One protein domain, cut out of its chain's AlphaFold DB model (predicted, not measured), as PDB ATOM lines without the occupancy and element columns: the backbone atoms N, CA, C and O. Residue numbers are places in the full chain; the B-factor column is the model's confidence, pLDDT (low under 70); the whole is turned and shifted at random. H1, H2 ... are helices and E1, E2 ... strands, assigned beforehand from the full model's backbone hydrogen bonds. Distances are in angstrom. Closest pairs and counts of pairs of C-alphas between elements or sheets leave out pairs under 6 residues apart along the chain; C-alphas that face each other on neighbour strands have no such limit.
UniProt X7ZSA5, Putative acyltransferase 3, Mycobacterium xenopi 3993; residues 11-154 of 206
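Overview. This is residues 11 to 154 of the 206 residues of the protein "Putative acyltransferase 3" of Mycobacterium xenopi 3993 (UniProt X7ZSA5). A strongly twisted five-stranded sheet forms the middle of three layers, with H3 and H4 over one face and H2, with short H1, on the other. The printed part has 144 residues, with four named helices and five named strands in the order E1 E2 H1 H2 E3 H3 E4 H4 E5. The sheet, E1 E3 E2 E4 E5, is mixed, with E1 antiparallel to E3 and the other neighbours parallel. The class is mixed, helices and strands; the whole is compact, with a radius of gyration of the C-alphas of 14.5 A and spans of 42 by 31 by 24 A.

Along the chain. Past residues 11 to 28, find C-alpha 29 at (138.722, 126.128, 164.045), where E1, residues 29 to 31, begins; it spans 7.1 A. Next come E2, residues 38 to 43, 16.6 A; H1, residues 45 to 48, 5.0 A; H2, residues 51 to 61, 14.8 A; and E3, residues 64 to 70, 19.9 A. From C-alpha 90 at (126.899, 148.336, 158.781), H3 runs 24.3 A to residue 106. E4, residues 110 to 114, 13.0 A, and H4, residues 130 to 144, 20.8 A, precede E5, residues 149 to 153, 13.0 A, which ends at (131.664, 135.676, 179.951).

Arrangement. Look within hydrogen-bond range at N 30 and O 65 for E1 and E3, 2.8 A; N 41 and O 66 for E3 and E2, 2.8 A; N 112 and O 40 for E2 and E4, 2.7 A; N 113 and O 151 for E4 and E5, 2.8 A. E2, H1 H2, E3 and E4, H4, E5 are strand-helix-strand units, parallel neighbours with helices between; E3, H3, E4 is a split one, with E2 between its strands; the three crossovers are right-handed. H2 runs along the strands over E3, at a height over the sheet of 8.5 A; H3 and H4 share the opposite face. H3 and H4 are close but not clearly touching, Met 103 and Leu 143 having the closest C-alphas, 7.5 A. Every O i to N i+4 pair is within hydrogen-bond range in H2, H3 and H4; H1 is too short for one.

Size, cuts and confidence. The C-alphas of Ala 34 and Ala 121 are the farthest apart, 43.5 A. The printed part has no cut; the links E3 to H3 and E4 to H4 are long. Mean pLDDT of the printed part is 95.2, and no printed residue is under 70.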
ATOM      1  N   VAL A  11     145.229 135.070 167.827       82.25
ATOM      2  CA  VAL A  11     143.828 135.274 167.420       82.25
ATOM      3  C   VAL A  11     143.557 136.641 166.766       82.25
ATOM      4  O   VAL A  11     142.633 136.779 165.971       82.25
ATOM      5  N   PHE A  12     144.358 137.667 167.070       80.81
ATOM      6  CA  PHE A  12     144.216 139.000 166.478       80.81
ATOM      7  C   PHE A  12     144.954 139.166 165.147       80.81
ATOM      8  O   PHE A  12     144.777 140.187 164.487       80.81
ATOM      9  N   VAL A  13     145.799 138.205 164.765       84.88
ATOM     10  CA  VAL A  13     146.631 138.272 163.552       84.88
ATOM     11  C   VAL A  13     146.382 137.116 162.585       84.88
ATOM     12  O   VAL A  13     146.815 137.185 161.442       84.88
ATOM     13  N   ASN A  14     145.646 136.083 162.998       84.06
ATOM     14  CA  ASN A  14     145.320 134.915 162.175       84.06
ATOM     15  C   ASN A  14     144.032 135.071 161.338       84.06
ATOM     16  O   ASN A  14     143.545 134.092 160.784       84.06
ATOM     17  N   GLY A  15     143.453 136.275 161.275       87.69
ATOM     18  CA  GLY A  15     142.236 136.559 160.503       87.69
ATOM     19  C   GLY A  15     140.915 136.201 161.195       87.69
ATOM     20  O   GLY A  15     139.857 136.550 160.671       87.69
ATOM     21  N   CYS A  16     140.950 135.586 162.384       93.38
ATOM     22  CA  CYS A  16     139.742 135.186 163.115       93.38
ATOM     23  C   CYS A  16     139.010 136.333 163.796       93.38
ATOM     24  O   CYS A  16     137.800 136.249 164.021       93.38
ATOM     25  N   VAL A  17     139.731 137.417 164.082       95.69
ATOM     26  CA  VAL A  17     139.151 138.691 164.494       95.69
ATOM     27  C   VAL A  17     139.118 139.621 163.292       95.69
ATOM     28  O   VAL A  17     140.136 140.187 162.901       95.69
ATOM     29  N   ARG A  18     137.927 139.795 162.722       96.31
ATOM     30  CA  ARG A  18     137.699 140.642 161.551       96.31
ATOM     31  C   ARG A  18     137.839 142.120 161.931       96.31
ATOM     32  O   ARG A  18     137.265 142.581 162.925       96.31
ATOM     33  N   SER A  19     138.592 142.866 161.132       95.00
ATOM     34  CA  SER A  19     138.806 144.312 161.243       95.00
ATOM     35  C   SER A  19     137.557 145.103 160.844       95.00
ATOM     36  O   SER A  19     136.594 144.538 160.335       95.00
ATOM     37  N   TRP A  20     137.535 146.421 161.065       95.56
ATOM     38  CA  TRP A  20     136.334 147.255 160.914       95.56
ATOM     39  C   TRP A  20     135.633 147.108 159.560       95.56
ATOM     40  O   TRP A  20     134.429 146.894 159.529       95.56
ATOM     41  N   ARG A  21     136.365 147.143 158.449       96.38
ATOM     42  CA  ARG A  21     135.764 147.075 157.102       96.38
ATOM     43  C   ARG A  21     135.582 145.656 156.566       96.38
ATOM     44  O   ARG A  21     135.059 145.475 155.475       96.38
ATOM     45  N   GLU A  22     136.048 144.656 157.302       94.94
ATOM     46  CA  GLU A  22     135.921 143.269 156.885       94.94
ATOM     47  C   GLU A  22     134.532 142.728 157.223       94.94
ATOM     48  O   GLU A  22     134.020 142.943 158.324       94.94
ATOM     49  N   VAL A  23     133.963 141.994 156.271       92.88
ATOM     50  CA  VAL A  23     132.700 141.258 156.394       92.88
ATOM     51  C   VAL A  23     132.951 139.759 156.244       92.88
ATOM     52  O   VAL A  23     134.061 139.338 155.885       92.88
ATOM     53  N   GLY A  24     131.924 138.962 156.548       93.12
ATOM     54  CA  GLY A  24     132.002 137.507 156.567       93.12
ATOM     55  C   GLY A  24     132.916 136.965 157.670       93.12
ATOM     56  O   GLY A  24     133.593 137.705 158.390       93.12
ATOM     57  N   GLN A  25     132.934 135.642 157.796       94.88
ATOM     58  CA  GLN A  25     133.739 134.938 158.785       94.88
ATOM     59  C   GLN A  25     134.194 133.601 158.207       94.88
ATOM     60  O   GLN A  25     133.386 132.685 158.056       94.88
ATOM     61  N   SER A  26     135.484 133.490 157.894       93.06
ATOM     62  CA  SER A  26     136.086 132.210 157.524       93.06
ATOM     63  C   SER A  26     136.062 131.232 158.700       93.06
ATOM     64  O   SER A  26     135.829 131.613 159.855       93.06
ATOM     65  N   GLU A  27     136.313 129.959 158.409       94.31
ATOM     66  CA  GLU A  27     136.548 128.968 159.454       94.31
ATOM     67  C   GLU A  27     137.729 129.397 160.333       94.31
ATOM     68  O   GLU A  27     138.758 129.861 159.838       94.31
ATOM     69  N   CYS A  28     137.539 129.269 161.645       95.12
ATOM     70  CA  CYS A  28     138.511 129.648 162.662       95.12
ATOM     71  C   CYS A  28     138.578 128.578 163.746       95.12
ATOM     72  O   CYS A  28     138.487 128.859 164.945       95.12
ATOM     73  N   ALA A  29     138.714 127.344 163.265       95.69
ATOM     74  CA  ALA A  29     138.722 126.128 164.045       95.69
ATOM     75  C   ALA A  29     140.092 125.879 164.686       95.69
ATOM     76  O   ALA A  29     141.134 126.014 164.047       95.69
ATOM     77  N   THR A  30     140.091 125.469 165.949       95.06
ATOM     78  CA  THR A  30     141.274 125.033 166.703       95.06
ATOM     79  C   THR A  30     140.922 123.844 167.600       95.06
ATOM     80  O   THR A  30     139.743 123.549 167.805       95.06
ATOM     81  N   GLY A  31     141.931 123.156 168.141       94.44
ATOM     82  CA  GLY A  31     141.738 121.930 168.917       94.44
ATOM     83  C   GLY A  31     141.565 120.708 168.012       94.44
ATOM     84  O   GLY A  31     142.306 120.543 167.045       94.44
ATOM     85  N   ASP A  32     140.595 119.853 168.325       95.94
ATOM     86  CA  ASP A  32     140.295 118.656 167.535       95.94
ATOM     87  C   ASP A  32     139.243 118.965 166.459       95.94
ATOM     88  O   ASP A  32     138.047 119.034 166.743       95.94
ATOM     89  N   LEU A  33     139.692 119.141 165.214       95.38
ATOM     90  CA  LEU A  33     138.837 119.487 164.072       95.38
ATOM     91  C   LEU A  33     137.846 118.382 163.683       95.38
ATOM     92  O   LEU A  33     136.844 118.676 163.033       95.38
ATOM     93  N   ALA A  34     138.109 117.135 164.076       95.12
ATOM     94  CA  ALA A  34     137.228 116.001 163.820       95.12
ATOM     95  C   ALA A  34     136.238 115.757 164.972       95.12
ATOM     96  O   ALA A  34     135.393 114.863 164.882       95.12
ATOM     97  N   SER A  35     136.325 116.537 166.054       96.62
ATOM     98  CA  SER A  35     135.481 116.342 167.226       96.62
ATOM     99  C   SER A  35     134.004 116.594 166.906       96.62
ATOM    100  O   SER A  35     133.652 117.658 166.390       96.62
ATOM    101  N   PRO A  36     133.095 115.690 167.318       94.06
ATOM    102  CA  PRO A  36     131.659 115.938 167.225       94.06
ATOM    103  C   PRO A  36     131.192 117.015 168.220       94.06
ATOM    104  O   PRO A  36     130.054 117.474 168.151       94.06
ATOM    105  N   THR A  37     132.037 117.416 169.179       97.00
ATOM    106  CA  THR A  37     131.716 118.483 170.130       97.00
ATOM    107  C   THR A  37     132.323 119.799 169.666       97.00
ATOM    108  O   THR A  37     133.508 120.056 169.874       97.00
ATOM    109  N   THR A  38     131.476 120.660 169.098       98.06
ATOM    110  CA  THR A  38     131.858 122.026 168.721       98.06
ATOM    111  C   THR A  38     131.508 123.029 169.820       98.06
ATOM    112  O   THR A  38     130.392 123.033 170.350       98.06
ATOM    113  N   VAL A  39     132.463 123.904 170.132       98.38
ATOM    114  CA  VAL A  39     132.311 125.070 171.007       98.38
ATOM    115  C   VAL A  39     132.602 126.325 170.191       98.38
ATOM    116  O   VAL A  39     133.627 126.392 169.525       98.38
ATOM    117  N   ALA A  40     131.731 127.330 170.256       98.38
ATOM    118  CA  ALA A  40     131.929 128.604 169.568       98.38
ATOM    119  C   ALA A  40     132.222 129.727 170.570       98.38
ATOM    120  O   ALA A  40     131.447 129.947 171.496       98.38
ATOM    121  N   LEU A  41     133.315 130.459 170.381       98.31
ATOM    122  CA  LEU A  41     133.656 131.688 171.092       98.31
ATOM    123  C   LEU A  41     133.329 132.883 170.199       98.31
ATOM    124  O   LEU A  41     133.946 133.050 169.149       98.31
ATOM    125  N   ILE A  42     132.379 133.718 170.616       98.31
ATOM    126  CA  ILE A  42     131.810 134.759 169.757       98.31
ATOM    127  C   ILE A  42     131.800 136.118 170.451       98.31
ATOM    128  O   ILE A  42     131.385 136.242 171.609       98.31
ATOM    129  N   GLY A  43     132.199 137.154 169.713       96.88
ATOM    130  CA  GLY A  43     131.986 138.542 170.108       96.88
ATOM    131  C   GLY A  43     133.043 139.499 169.580       96.88
ATOM    132  O   GLY A  43     133.534 139.348 168.464       96.88
ATOM    133  N   ASP A  44     133.381 140.504 170.386       95.75
ATOM    134  CA  ASP A  44     134.372 141.511 170.005       95.75
ATOM    135  C   ASP A  44     135.800 141.146 170.444       95.75
ATOM    136  O   ASP A  44     136.120 139.987 170.718       95.75
ATOM    137  N   SER A  45     136.691 142.140 170.511       93.19
ATOM    138  CA  SER A  45     138.067 141.942 170.971       93.19
ATOM    139  C   SER A  45     138.148 141.259 172.337       93.19
ATOM    140  O   SER A  45     139.077 140.496 172.578       93.19
ATOM    141  N   HIS A  46     137.176 141.466 173.224       93.81
ATOM    142  CA  HIS A  46     137.172 140.824 174.532       93.81
ATOM    143  C   HIS A  46     136.765 139.354 174.486       93.81
ATOM    144  O   HIS A  46     137.238 138.592 175.326       93.81
ATOM    145  N   ALA A  47     135.959 138.930 173.509       95.62
ATOM    146  CA  ALA A  47     135.786 137.505 173.240       95.62
ATOM    147  C   ALA A  47     137.097 136.896 172.761       95.62
ATOM    148  O   ALA A  47     137.551 135.914 173.337       95.62
ATOM    149  N   ALA A  48     137.765 137.534 171.801       93.19
ATOM    150  CA  ALA A  48     139.041 137.045 171.287       93.19
ATOM    151  C   ALA A  48     140.117 136.894 172.383       93.19
ATOM    152  O   ALA A  48     140.888 135.937 172.357       93.19
ATOM    153  N   MET A  49     140.127 137.761 173.402       93.12
ATOM    154  CA  MET A  49     141.032 137.637 174.557       93.12
ATOM    155  C   MET A  49     140.874 136.323 175.341       93.12
ATOM    156  O   MET A  49     141.831 135.891 175.980       93.12
ATOM    157  N   TRP A  50     139.709 135.669 175.291       94.31
ATOM    158  CA  TRP A  50     139.495 134.359 175.918       94.31
ATOM    159  C   TRP A  50     140.010 133.186 175.079       94.31
ATOM    160  O   TRP A  50     140.130 132.079 175.606       94.31
ATOM    161  N   SER A  51     140.355 133.410 173.805       94.31
ATOM    162  CA  SER A  51     140.763 132.349 172.877       94.31
ATOM    163  C   SER A  51     141.928 131.502 173.404       94.31
ATOM    164  O   SER A  51     141.784 130.285 173.391       94.31
ATOM    165  N   PRO A  52     143.036 132.056 173.945       92.88
ATOM    166  CA  PRO A  52     144.153 131.225 174.417       92.88
ATOM    167  C   PRO A  52     143.788 130.294 175.583       92.88
ATOM    168  O   PRO A  52     144.309 129.186 175.689       92.88
ATOM    169  N   ALA A  53     142.894 130.731 176.474       93.62
ATOM    170  CA  ALA A  53     142.435 129.908 177.592       93.62
ATOM    171  C   ALA A  53     141.475 128.809 177.116       93.62
ATOM    172  O   ALA A  53     141.560 127.666 177.561       93.62
ATOM    173  N   LEU A  54     140.578 129.144 176.187       95.62
ATOM    174  CA  LEU A  54     139.636 128.181 175.622       95.62
ATOM    175  C   LEU A  54     140.312 127.178 174.685       95.62
ATOM    176  O   LEU A  54     139.881 126.033 174.661       95.62
ATOM    177  N   GLN A  55     141.380 127.560 173.981       94.94
ATOM    178  CA  GLN A  55     142.186 126.643 173.165       94.94
ATOM    179  C   GLN A  55     142.811 125.542 174.022       94.94
ATOM    180  O   GLN A  55     142.610 124.367 173.735       94.94
ATOM    181  N   GLN A  56     143.450 125.905 175.139       94.94
ATOM    182  CA  GLN A  56     143.992 124.923 176.088       94.94
ATOM    183  C   GLN A  56     142.909 123.974 176.619       94.94
ATOM    184  O   GLN A  56     143.127 122.771 176.741       94.94
ATOM    185  N   LEU A  57     141.720 124.502 176.923       95.38
ATOM    186  CA  LEU A  57     140.597 123.673 177.358       95.38
ATOM    187  C   LEU A  57     140.094 122.753 176.236       95.38
ATOM    188  O   LEU A  57     139.775 121.596 176.502       95.38
ATOM    189  N   ALA A  58     140.014 123.255 175.004       96.31
ATOM    190  CA  ALA A  58     139.572 122.490 173.847       96.31
ATOM    191  C   ALA A  58     140.524 121.328 173.546       96.31
ATOM    192  O   ALA A  58     140.056 120.220 173.303       96.31
ATOM    193  N   GLU A  59     141.835 121.539 173.662       95.06
ATOM    194  CA  GLU A  59     142.844 120.480 173.551       95.06
ATOM    195  C   GLU A  59     142.664 119.412 174.638       95.06
ATOM    196  O   GLU A  59     142.570 118.226 174.334       95.06
ATOM    197  N   GLN A  60     142.524 119.821 175.905       96.50
ATOM    198  CA  GLN A  60     142.337 118.897 177.034       96.50
ATOM    199  C   GLN A  60     141.036 118.088 176.960       96.50
ATOM    200  O   GLN A  60     140.930 117.014 177.552       96.50
ATOM    201  N   ARG A  61     140.008 118.636 176.306       96.75
ATOM    202  CA  ARG A  61     138.671 118.040 176.216       96.75
ATOM    203  C   ARG A  61     138.375 117.421 174.850       96.75
ATOM    204  O   ARG A  61     137.276 116.896 174.685       96.75
ATOM    205  N   HIS A  62     139.321 117.480 173.913       97.00
ATOM    206  CA  HIS A  62     139.141 117.073 172.517       97.00
ATOM    207  C   HIS A  62     137.899 117.719 171.883       97.00
ATOM    208  O   HIS A  62     137.014 117.047 171.357       97.00
ATOM    209  N   TRP A  63     137.786 119.041 172.004       97.81
ATOM    210  CA  TRP A  63     136.725 119.830 171.380       97.81
ATOM    211  C   TRP A  63     137.223 120.517 170.115       97.81
ATOM    212  O   TRP A  63     138.386 120.918 170.031       97.81
ATOM    213  N   ARG A  64     136.296 120.734 169.182       98.06
ATOM    214  CA  ARG A  64     136.470 121.662 168.069       98.06
ATOM    215  C   ARG A  64     136.086 123.061 168.544       98.06
ATOM    216  O   ARG A  64     134.923 123.301 168.864       98.06
ATOM    217  N   LEU A  65     137.042 123.980 168.627       98.00
ATOM    218  CA  LEU A  65     136.804 125.360 169.053       98.00
ATOM    219  C   LEU A  65     136.782 126.308 167.852       98.00
ATOM    220  O   LEU A  65     137.812 126.504 167.217       98.00
ATOM    221  N   GLU A  66     135.642 126.950 167.610       97.69
ATOM    222  CA  GLU A  66     135.490 128.043 166.645       97.69
ATOM    223  C   GLU A  66     135.637 129.401 167.319       97.69
ATOM    224  O   GLU A  66     134.826 129.746 168.178       97.69
ATOM    225  N   THR A  67     136.597 130.217 166.887       97.38
ATOM    226  CA  THR A  67     136.717 131.604 167.360       97.38
ATOM    227  C   THR A  67     136.226 132.590 166.304       97.38
ATOM    228  O   THR A  67     136.856 132.778 165.269       97.38
ATOM    229  N   LEU A  68     135.112 133.266 166.588       97.38
ATOM    230  CA  LEU A  68     134.412 134.164 165.669       97.38
ATOM    231  C   LEU A  68     134.406 135.580 166.260       97.38
ATOM    232  O   LEU A  68     133.581 135.917 167.113       97.38
ATOM    233  N   GLY A  69     135.362 136.409 165.838       96.69
ATOM    234  CA  GLY A  69     135.583 137.736 166.406       96.69
ATOM    235  C   GLY A  69     135.361 138.875 165.414       96.69
ATOM    236  O   GLY A  69     135.774 138.790 164.260       96.69
ATOM    237  N   LYS A  70     134.815 140.000 165.883       97.44
ATOM    238  CA  LYS A  70     134.724 141.246 165.105       97.44
ATOM    239  C   LYS A  70     135.069 142.454 165.961       97.44
ATOM    240  O   LYS A  70     134.456 142.697 166.999       97.44
ATOM    241  N   VAL A  71     136.045 143.255 165.536       95.50
ATOM    242  CA  VAL A  71     136.494 144.406 166.337       95.50
ATOM    243  C   VAL A  71     135.345 145.376 166.628       95.50
ATOM    244  O   VAL A  71     134.611 145.790 165.725       95.50
ATOM    245  N   THR A  72     135.203 145.765 167.900       95.06
ATOM    246  CA  THR A  72     134.190 146.730 168.383       95.06
ATOM    247  C   THR A  72     132.751 146.394 167.969       95.06
ATOM    248  O   THR A  72     131.949 147.285 167.713       95.06
ATOM    249  N   CYS A  73     132.438 145.103 167.849       96.75
ATOM    250  CA  CYS A  73     131.142 144.614 167.405       96.75
ATOM    251  C   CYS A  73     130.630 143.552 168.389       96.75
ATOM    252  O   CYS A  73     130.962 142.372 168.258       96.75
ATOM    253  N   PRO A  74     129.843 143.937 169.408       95.94
ATOM    254  CA  PRO A  74     129.238 142.959 170.299       95.94
ATOM    255  C   PRO A  74     128.180 142.185 169.508       95.94
ATOM    256  O   PRO A  74     127.467 142.799 168.717       95.94
ATOM    257  N   LEU A  75     128.044 140.871 169.691       96.12
ATOM    258  CA  LEU A  75     127.018 140.083 168.996       96.12
ATOM    259  C   LEU A  75     125.644 140.337 169.638       96.12
ATOM    260  O   LEU A  75     125.193 139.554 170.462       96.12
ATOM    261  N   MET A  76     125.025 141.469 169.312       93.31
ATOM    262  CA  MET A  76     123.680 141.839 169.749       93.31
ATOM    263  C   MET A  76     122.976 142.635 168.663       93.31
ATOM    264  O   MET A  76     123.598 143.468 168.007       93.31
ATOM    265  N   ASP A  77     121.680 142.406 168.502       88.19
ATOM    266  CA  ASP A  77     120.862 143.111 167.519       88.19
ATOM    267  C   ASP A  77     120.463 144.506 168.028       88.19
ATOM    268  O   ASP A  77     119.377 144.719 168.576       88.19
ATOM    269  N   LEU A  78     121.426 145.429 167.945       90.81
ATOM    270  CA  LEU A  78     121.298 146.844 168.282       90.81
ATOM    271  C   LEU A  78     122.028 147.693 167.231       90.81
ATOM    272  O   LEU A  78     123.170 147.349 166.883       90.81
ATOM    273  N   PRO A  79     121.436 148.811 166.766       92.50
ATOM    274  CA  PRO A  79     122.142 149.785 165.945       92.50
ATOM    275  C   PRO A  79     123.434 150.217 166.633       92.50
ATOM    276  O   PRO A  79     123.463 150.422 167.843       92.50
ATOM    277  N   ILE A  80     124.515 150.317 165.866       95.25
ATOM    278  CA  ILE A  80     125.832 150.670 166.387       95.25
ATOM    279  C   ILE A  80     126.485 151.698 165.469       95.25
ATOM    280  O   ILE A  80     126.631 151.479 164.266       95.25
ATOM    281  N   THR A  81     126.916 152.806 166.052       96.88
ATOM    282  CA  THR A  81     127.785 153.782 165.397       96.88
ATOM    283  C   THR A  81     129.230 153.412 165.688       96.88
ATOM    284  O   THR A  81     129.574 153.044 166.808       96.88
ATOM    285  N   SER A  82     130.099 153.481 164.682       96.19
ATOM    286  CA  SER A  82     131.532 153.318 164.899       96.19
ATOM    287  C   SER A  82     132.189 154.694 164.999       96.19
ATOM    288  O   SER A  82     132.315 155.365 163.971       96.19
ATOM    289  N   PRO A  83     132.692 155.104 166.178       94.44
ATOM    290  CA  PRO A  83     133.489 156.325 166.292       94.44
ATOM    291  C   PRO A  83     134.794 156.241 165.479       94.44
ATOM    292  O   PRO A  83     135.375 157.264 165.135       94.44
ATOM    293  N   TYR A  84     135.232 155.030 165.113       93.88
ATOM    294  CA  TYR A  84     136.408 154.795 164.270       93.88
ATOM    295  C   TYR A  84     136.134 154.984 162.775       93.88
ATOM    296  O   TYR A  84     137.050 155.302 162.021       93.88
ATOM    297  N   LEU A  85     134.894 154.750 162.328       96.06
ATOM    298  CA  LEU A  85     134.489 154.947 160.931       96.06
ATOM    299  C   LEU A  85     133.735 156.266 160.715       96.06
ATOM    300  O   LEU A  85     133.556 156.665 159.569       96.06
ATOM    301  N   GLY A  86     133.278 156.919 161.789       96.19
ATOM    302  CA  GLY A  86     132.480 158.146 161.727       96.19
ATOM    303  C   GLY A  86     131.070 157.941 161.164       96.19
ATOM    304  O   GLY A  86     130.456 158.896 160.702       96.19
ATOM    305  N   ARG A  87     130.567 156.700 161.157       96.50
ATOM    306  CA  ARG A  87     129.253 156.338 160.605       96.50
ATOM    307  C   ARG A  87     128.660 155.116 161.290       96.50
ATOM    308  O   ARG A  87     129.333 154.438 162.073       96.50
ATOM    309  N   GLU A  88     127.418 154.809 160.937       96.81
ATOM    310  CA  GLU A  88     126.794 153.529 161.257       96.81
ATOM    311  C   GLU A  88     127.684 152.363 160.812       96.81
ATOM    312  O   GLU A  88     128.232 152.340 159.704       96.81
ATOM    313  N   TYR A  89     127.853 151.395 161.706       97.50
ATOM    314  CA  TYR A  89     128.759 150.274 161.534       97.50
ATOM    315  C   TYR A  89     128.046 149.095 160.855       97.50
ATOM    316  O   TYR A  89     127.840 148.031 161.440       97.50
ATOM    317  N   THR A  90     127.665 149.295 159.596       97.38
ATOM    318  CA  THR A  90     126.899 148.336 158.781       97.38
ATOM    319  C   THR A  90     127.602 146.986 158.618       97.38
ATOM    320  O   THR A  90     126.954 145.944 158.646       97.38
ATOM    321  N   GLU A  91     128.935 146.961 158.546       97.69
ATOM    322  CA  GLU A  91     129.718 145.721 158.467       97.69
ATOM    323  C   GLU A  91     129.577 144.858 159.727       97.69
ATOM    324  O   GLU A  91     129.609 143.632 159.649       97.69
ATOM    325  N   CYS A  92     129.405 145.481 160.897       97.62
ATOM    326  CA  CYS A  92     129.115 144.756 162.131       97.62
ATOM    327  C   CYS A  92     127.714 144.136 162.090       97.62
ATOM    328  O   CYS A  92     127.538 143.000 162.524       97.62
ATOM    329  N   GLN A  93     126.727 144.843 161.535       96.56
ATOM    330  CA  GLN A  93     125.366 144.320 161.391       96.56
ATOM    331  C   GLN A  93     125.321 143.125 160.439       96.56
ATOM    332  O   GLN A  93     124.770 142.085 160.796       96.56
ATOM    333  N   GLN A  94     125.973 143.242 159.279       97.25
ATOM    334  CA  GLN A  94     126.101 142.136 158.334       97.25
ATOM    335  C   GLN A  94     126.794 140.934 158.985       97.25
ATOM    336  O   GLN A  94     126.256 139.832 158.974       97.25
ATOM    337  N   TRP A  95     127.936 141.156 159.643       97.88
ATOM    338  CA  TRP A  95     128.658 140.088 160.334       97.88
ATOM    339  C   TRP A  95     127.802 139.414 161.418       97.88
ATOM    340  O   TRP A  95     127.765 138.191 161.495       97.88
ATOM    341  N   ARG A  96     127.048 140.172 162.227       97.69
ATOM    342  CA  ARG A  96     126.127 139.598 163.227       97.69
ATOM    343  C   ARG A  96     125.085 138.688 162.583       97.69
ATOM    344  O   ARG A  96     124.822 137.612 163.118       97.69
ATOM    345  N   ALA A  97     124.504 139.105 161.459       96.81
ATOM    346  CA  ALA A  97     123.523 138.306 160.734       96.81
ATOM    347  C   ALA A  97     124.140 136.994 160.223       96.81
ATOM    348  O   ALA A  97     123.572 135.925 160.465       96.81
ATOM    349  N   ASP A  98     125.329 137.065 159.618       97.19
ATOM    350  CA  ASP A  98     126.067 135.901 159.114       97.19
ATOM    351  C   ASP A  98     126.389 134.908 160.241       97.19
ATOM    352  O   ASP A  98     126.144 133.706 160.113       97.19
ATOM    353  N   ILE A  99     126.877 135.398 161.385       97.81
ATOM    354  CA  ILE A  99     127.188 134.551 162.542       97.81
ATOM    355  C   ILE A  99     125.927 133.912 163.117       97.81
ATOM    356  O   ILE A  99     125.924 132.716 163.401       97.81
ATOM    357  N   MET A 100     124.831 134.661 163.260       97.69
ATOM    358  CA  MET A 100     123.569 134.096 163.743       97.69
ATOM    359  C   MET A 100     123.012 133.035 162.785       97.69
ATOM    360  O   MET A 100     122.467 132.032 163.244       97.69
ATOM    361  N   ALA A 101     123.148 133.222 161.469       97.31
ATOM    362  CA  ALA A 101     122.793 132.205 160.481       97.31
ATOM    363  C   ALA A 101     123.679 130.957 160.621       97.31
ATOM    364  O   ALA A 101     123.163 129.845 160.708       97.31
ATOM    365  N   ARG A 102     124.996 131.146 160.755       97.12
ATOM    366  CA  ARG A 102     125.964 130.064 160.969       97.12
ATOM    367  C   ARG A 102     125.664 129.255 162.233       97.12
ATOM    368  O   ARG A 102     125.630 128.033 162.176       97.12
ATOM    369  N   MET A 103     125.349 129.905 163.357       97.38
ATOM    370  CA  MET A 103     125.003 129.213 164.610       97.38
ATOM    371  C   MET A 103     123.713 128.389 164.515       97.38
ATOM    372  O   MET A 103     123.581 127.383 165.211       97.38
ATOM    373  N   ARG A 104     122.768 128.798 163.657       97.00
ATOM    374  CA  ARG A 104     121.556 128.017 163.363       97.00
ATOM    375  C   ARG A 104     121.818 126.828 162.444       97.00
ATOM    376  O   ARG A 104     121.030 125.901 162.483       97.00
ATOM    377  N   ALA A 105     122.865 126.870 161.624       96.88
ATOM    378  CA  ALA A 105     123.213 125.786 160.707       96.88
ATOM    379  C   ALA A 105     124.158 124.756 161.349       96.88
ATOM    380  O   ALA A 105     123.995 123.558 161.152       96.88
ATOM    381  N   GLU A 106     125.142 125.218 162.124       95.56
ATOM    382  CA  GLU A 106     126.212 124.370 162.669       95.56
ATOM    383  C   GLU A 106     125.879 123.743 164.029       95.56
ATOM    384  O   GLU A 106     126.543 122.795 164.435       95.56
ATOM    385  N   HIS A 107     124.874 124.263 164.741       96.00
ATOM    386  CA  HIS A 107     124.410 123.751 166.040       96.00
ATOM    387  C   HIS A 107     125.536 123.408 167.045       96.00
ATOM    388  O   HIS A 107     125.613 122.279 167.542       96.00
ATOM    389  N   PRO A 108     126.421 124.361 167.395       97.62
ATOM    390  CA  PRO A 108     127.456 124.113 168.397       97.62
ATOM    391  C   PRO A 108     126.839 123.750 169.755       97.62
ATOM    392  O   PRO A 108     125.828 124.310 170.180       97.62
ATOM    393  N   ARG A 109     127.493 122.848 170.494       97.81
ATOM    394  CA  ARG A 109     127.013 122.379 171.807       97.81
ATOM    395  C   ARG A 109     127.054 123.478 172.870       97.81
ATOM    396  O   ARG A 109     126.234 123.489 173.796       97.81
ATOM    397  N   LEU A 110     128.042 124.363 172.765       98.31
ATOM    398  CA  LEU A 110     128.266 125.484 173.669       98.31
ATOM    399  C   LEU A 110     128.645 126.726 172.865       98.31
ATOM    400  O   LEU A 110     129.566 126.689 172.053       98.31
ATOM    401  N   ILE A 111     127.976 127.835 173.158       98.56
ATOM    402  CA  ILE A 111     128.311 129.162 172.657       98.56
ATOM    403  C   ILE A 111     128.770 130.012 173.839       98.56
ATOM    404  O   ILE A 111     128.015 130.273 174.780       98.56
ATOM    405  N   VAL A 112     130.027 130.432 173.792       98.31
ATOM    406  CA  VAL A 112     130.647 131.349 174.741       98.31
ATOM    407  C   VAL A 112     130.593 132.752 174.153       98.31
ATOM    408  O   VAL A 112     131.275 133.066 173.182       98.31
ATOM    409  N   LEU A 113     129.777 133.605 174.756       97.56
ATOM    410  CA  LEU A 113     129.575 134.984 174.342       97.56
ATOM    411  C   LEU A 113     130.392 135.916 175.240       97.56
ATOM    412  O   LEU A 113     130.284 135.849 176.465       97.56
ATOM    413  N   SER A 114     131.172 136.828 174.667       96.44
ATOM    414  CA  SER A 114     131.832 137.883 175.445       96.44
ATOM    415  C   SER A 114     131.940 139.179 174.654       96.44
ATOM    416  O   SER A 114     131.930 139.188 173.430       96.44
ATOM    417  N   MET A 115     132.003 140.301 175.360       94.81
ATOM    418  CA  MET A 115     132.067 141.619 174.739       94.81
ATOM    419  C   MET A 115     132.665 142.657 175.683       94.81
ATOM    420  O   MET A 115     132.663 142.480 176.910       94.81
ATOM    421  N   SER A 116     133.152 143.755 175.110       93.81
ATOM    422  CA  SER A 116     133.527 144.971 175.820       93.81
ATOM    423  C   SER A 116     132.381 145.470 176.693       93.81
ATOM    424  O   SER A 116     131.218 145.465 176.302       93.81
ATOM    425  N   ARG A 117     132.726 145.949 177.889       89.81
ATOM    426  CA  ARG A 117     131.806 146.697 178.761       89.81
ATOM    427  C   ARG A 117     131.976 148.213 178.614       89.81
ATOM    428  O   ARG A 117     131.538 148.958 179.486       89.81
ATOM    429  N   ARG A 118     132.724 148.651 177.598       90.06
ATOM    430  CA  ARG A 118     133.122 150.047 177.366       90.06
ATOM    431  C   ARG A 118     132.456 150.625 176.117       90.06
ATOM    432  O   ARG A 118     133.091 151.372 175.386       90.06
ATOM    433  N   TYR A 119     131.203 150.261 175.871       93.00
ATOM    434  CA  TYR A 119     130.362 150.976 174.916       93.00
ATOM    435  C   TYR A 119     129.668 152.132 175.633       93.00
ATOM    436  O   TYR A 119     129.011 151.903 176.656       93.00
ATOM    437  N   GLY A 120     129.868 153.344 175.126       93.81
ATOM    438  CA  GLY A 120     129.226 154.572 175.580       93.81
ATOM    439  C   GLY A 120     128.425 155.221 174.454       93.81
ATOM    440  O   GLY A 120     128.362 154.701 173.343       93.81
ATOM    441  N   ALA A 121     127.821 156.375 174.742       91.94
ATOM    442  CA  ALA A 121     126.922 157.075 173.821       91.94
ATOM    443  C   ALA A 121     127.522 157.360 172.425       91.94
ATOM    444  O   ALA A 121     126.777 157.471 171.457       91.94
ATOM    445  N   ASP A 122     128.849 157.417 172.300       93.56
ATOM    446  CA  ASP A 122     129.581 157.516 171.034       93.56
ATOM    447  C   ASP A 122     129.341 156.330 170.079       93.56
ATOM    448  O   ASP A 122     129.467 156.480 168.864       93.56
ATOM    449  N   PHE A 123     128.924 155.175 170.605       94.31
ATOM    450  CA  PHE A 123     128.515 153.999 169.831       94.31
ATOM    451  C   PHE A 123     127.004 153.933 169.551       94.31
ATOM    452  O   PHE A 123     126.548 152.994 168.901       94.31
ATOM    453  N   GLY A 124     126.221 154.911 170.017       92.25
ATOM    454  CA  GLY A 124     124.759 154.944 169.872       92.25
ATOM    455  C   GLY A 124     123.976 154.235 170.986       92.25
ATOM    456  O   GLY A 124     122.750 154.276 170.981       92.25
ATOM    457  N   PHE A 125     124.654 153.620 171.959       92.75
ATOM    458  CA  PHE A 125     124.053 153.021 173.158       92.75
ATOM    459  C   PHE A 125     125.082 152.949 174.289       92.75
ATOM    460  O   PHE A 125     126.286 153.018 174.049       92.75
ATOM    461  N   THR A 126     124.636 152.759 175.529       94.56
ATOM    462  CA  THR A 126     125.533 152.630 176.685       94.56
ATOM    463  C   THR A 126     125.468 151.227 177.271       94.56
ATOM    464  O   THR A 126     124.405 150.648 177.464       94.56
ATOM    465  N   SER A 127     126.628 150.662 177.601       93.25
ATOM    466  CA  SER A 127     126.700 149.346 178.246       93.25
ATOM    467  C   SER A 127     125.839 149.329 179.519       93.25
ATOM    468  O   SER A 127     125.992 150.209 180.365       93.25
ATOM    469  N   TYR A 128     125.004 148.299 179.682       92.50
ATOM    470  CA  TYR A 128     124.040 148.129 180.790       92.50
ATOM    471  C   TYR A 128     122.849 149.086 180.819       92.50
ATOM    472  O   TYR A 128     122.094 149.046 181.792       92.50
ATOM    473  N   ASP A 129     122.642 149.912 179.795       93.69
ATOM    474  CA  ASP A 129     121.343 150.560 179.635       93.69
ATOM    475  C   ASP A 129     120.247 149.514 179.310       93.69
ATOM    476  O   ASP A 129     120.556 148.353 179.003       93.69
ATOM    477  N   PRO A 130     118.954 149.873 179.412       95.31
ATOM    478  CA  PRO A 130     117.874 148.937 179.111       95.31
ATOM    479  C   PRO A 130     117.967 148.339 177.701       95.31
ATOM    480  O   PRO A 130     117.799 147.134 177.545       95.31
ATOM    481  N   ALA A 131     118.326 149.135 176.687       92.75
ATOM    482  CA  ALA A 131     118.433 148.659 175.310       92.75
ATOM    483  C   ALA A 131     119.531 147.593 175.154       92.75
ATOM    484  O   ALA A 131     119.323 146.575 174.492       92.75
ATOM    485  N   TRP A 132     120.677 147.788 175.810       94.62
ATOM    486  CA  TRP A 132     121.776 146.835 175.898       94.62
ATOM    487  C   TRP A 132     121.341 145.539 176.582       94.62
ATOM    488  O   TRP A 132     121.601 144.451 176.066       94.62
ATOM    489  N   LEU A 133     120.694 145.637 177.747       94.94
ATOM    490  CA  LEU A 133     120.249 144.465 178.507       94.94
ATOM    491  C   LEU A 133     119.199 143.663 177.733       94.94
ATOM    492  O   LEU A 133     119.313 142.439 177.646       94.94
ATOM    493  N   ASP A 134     118.245 144.346 177.107       95.38
ATOM    494  CA  ASP A 134     117.221 143.724 176.273       95.38
ATOM    495  C   ASP A 134     117.831 143.089 175.019       95.38
ATOM    496  O   ASP A 134     117.487 141.963 174.658       95.38
ATOM    497  N   GLY A 135     118.776 143.774 174.365       95.00
ATOM    498  CA  GLY A 135     119.506 143.256 173.206       95.00
ATOM    499  C   GLY A 135     120.311 142.001 173.539       95.00
ATOM    500  O   GLY A 135     120.252 141.009 172.804       95.00
ATOM    501  N   LEU A 136     121.000 141.993 174.683       95.62
ATOM    502  CA  LEU A 136     121.709 140.817 175.183       95.62
ATOM    503  C   LEU A 136     120.734 139.677 175.498       95.62
ATOM    504  O   LEU A 136     120.972 138.539 175.095       95.62
ATOM    505  N   GLY A 137     119.623 139.981 176.174       96.62
ATOM    506  CA  GLY A 137     118.577 139.016 176.506       96.62
ATOM    507  C   GLY A 137     117.983 138.349 175.266       96.62
ATOM    508  O   GLY A 137     117.937 137.119 175.196       96.62
ATOM    509  N   ARG A 138     117.612 139.140 174.248       97.38
ATOM    510  CA  ARG A 138     117.116 138.634 172.956       97.38
ATOM    511  C   ARG A 138     118.146 137.756 172.256       97.38
ATOM    512  O   ARG A 138     117.803 136.667 171.805       97.38
ATOM    513  N   THR A 139     119.403 138.189 172.210       97.19
ATOM    514  CA  THR A 139     120.484 137.421 171.570       97.19
ATOM    515  C   THR A 139     120.685 136.077 172.267       97.19
ATOM    516  O   THR A 139     120.700 135.035 171.618       97.19
ATOM    517  N   VAL A 140     120.776 136.065 173.600       97.31
ATOM    518  CA  VAL A 140     120.929 134.824 174.374       97.31
ATOM    519  C   VAL A 140     119.731 133.897 174.172       97.31
ATOM    520  O   VAL A 140     119.923 132.692 174.025       97.31
ATOM    521  N   ALA A 141     118.508 134.431 174.128       97.62
ATOM    522  CA  ALA A 141     117.312 133.640 173.851       97.62
ATOM    523  C   ALA A 141     117.349 133.013 172.446       97.62
ATOM    524  O   ALA A 141     117.092 131.820 172.307       97.62
ATOM    525  N   GLN A 142     117.737 133.780 171.422       97.19
ATOM    526  CA  GLN A 142     117.887 133.278 170.052       97.19
ATOM    527  C   GLN A 142     118.957 132.184 169.952       97.19
ATOM    528  O   GLN A 142     118.720 131.163 169.311       97.19
ATOM    529  N   LEU A 143     120.108 132.370 170.605       97.50
ATOM    530  CA  LEU A 143     121.189 131.381 170.632       97.50
ATOM    531  C   LEU A 143     120.782 130.105 171.379       97.50
ATOM    532  O   LEU A 143     121.076 129.011 170.921       97.50
ATOM    533  N   ARG A 144     120.056 130.212 172.497       97.19
ATOM    534  CA  ARG A 144     119.500 129.032 173.185       97.19
ATOM    535  C   ARG A 144     118.457 128.311 172.334       97.19
ATOM    536  O   ARG A 144     118.371 127.089 172.384       97.19
ATOM    537  N   GLY A 145     117.703 129.055 171.525       97.12
ATOM    538  CA  GLY A 145     116.739 128.509 170.572       97.12
ATOM    539  C   GLY A 145     117.353 127.603 169.498       97.12
ATOM    540  O   GLY A 145     116.619 126.828 168.894       97.12
ATOM    541  N   THR A 146     118.675 127.637 169.278       96.50
ATOM    542  CA  THR A 146     119.363 126.704 168.362       96.50
ATOM    543  C   THR A 146     119.669 125.340 168.995       96.50
ATOM    544  O   THR A 146     120.175 124.455 168.304       96.50
ATOM    545  N   GLY A 147     119.384 125.168 170.293       96.25
ATOM    546  CA  GLY A 147     119.728 123.981 171.084       96.25
ATOM    547  C   GLY A 147     121.076 124.074 171.812       96.25
ATOM    548  O   GLY A 147     121.441 123.156 172.547       96.25
ATOM    549  N   ALA A 148     121.814 125.175 171.645       97.44
ATOM    550  CA  ALA A 148     123.108 125.374 172.286       97.44
ATOM    551  C   ALA A 148     122.987 125.742 173.775       97.44
ATOM    552  O   ALA A 148     122.124 126.523 174.190       97.44
ATOM    553  N   ASN A 149     123.943 125.278 174.586       98.12
ATOM    554  CA  ASN A 149     124.198 125.905 175.883       98.12
ATOM    555  C   ASN A 149     124.858 127.267 175.652       98.12
ATOM    556  O   ASN A 149     125.758 127.378 174.824       98.12
ATOM    557  N   VAL A 150     124.455 128.300 176.394       98.00
ATOM    558  CA  VAL A 150     125.013 129.654 176.234       98.00
ATOM    559  C   VAL A 150     125.651 130.120 177.535       98.00
ATOM    560  O   VAL A 150     124.969 130.226 178.558       98.00
ATOM    561  N   LEU A 151     126.946 130.434 177.474       97.44
ATOM    562  CA  LEU A 151     127.732 131.007 178.563       97.44
ATOM    563  C   LEU A 151     128.118 132.444 178.210       97.44
ATOM    564  O   LEU A 151     128.847 132.669 177.250       97.44
ATOM    565  N   VAL A 152     127.682 133.416 179.009       96.06
ATOM    566  CA  VAL A 152     128.105 134.813 178.843       96.06
ATOM    567  C   VAL A 152     129.281 135.095 179.776       96.06
ATOM    568  O   VAL A 152     129.119 135.150 180.995       96.06
ATOM    569  N   LEU A 153     130.470 135.292 179.208       93.25
ATOM    570  CA  LEU A 153     131.664 135.676 179.951       93.25
ATOM    571  C   LEU A 153     131.754 137.187 180.042       93.25
ATOM    572  O   LEU A 153     132.061 137.900 179.083       93.25
ATOM    573  N   ALA A 154     131.508 137.676 181.244       81.88
ATOM    574  CA  ALA A 154     131.470 139.087 181.524       81.88
ATOM    575  C   ALA A 154     132.774 139.478 182.237       81.88
ATOM    576  O   ALA A 154     133.060 139.046 183.346       81.88
TER     577      ALA A 154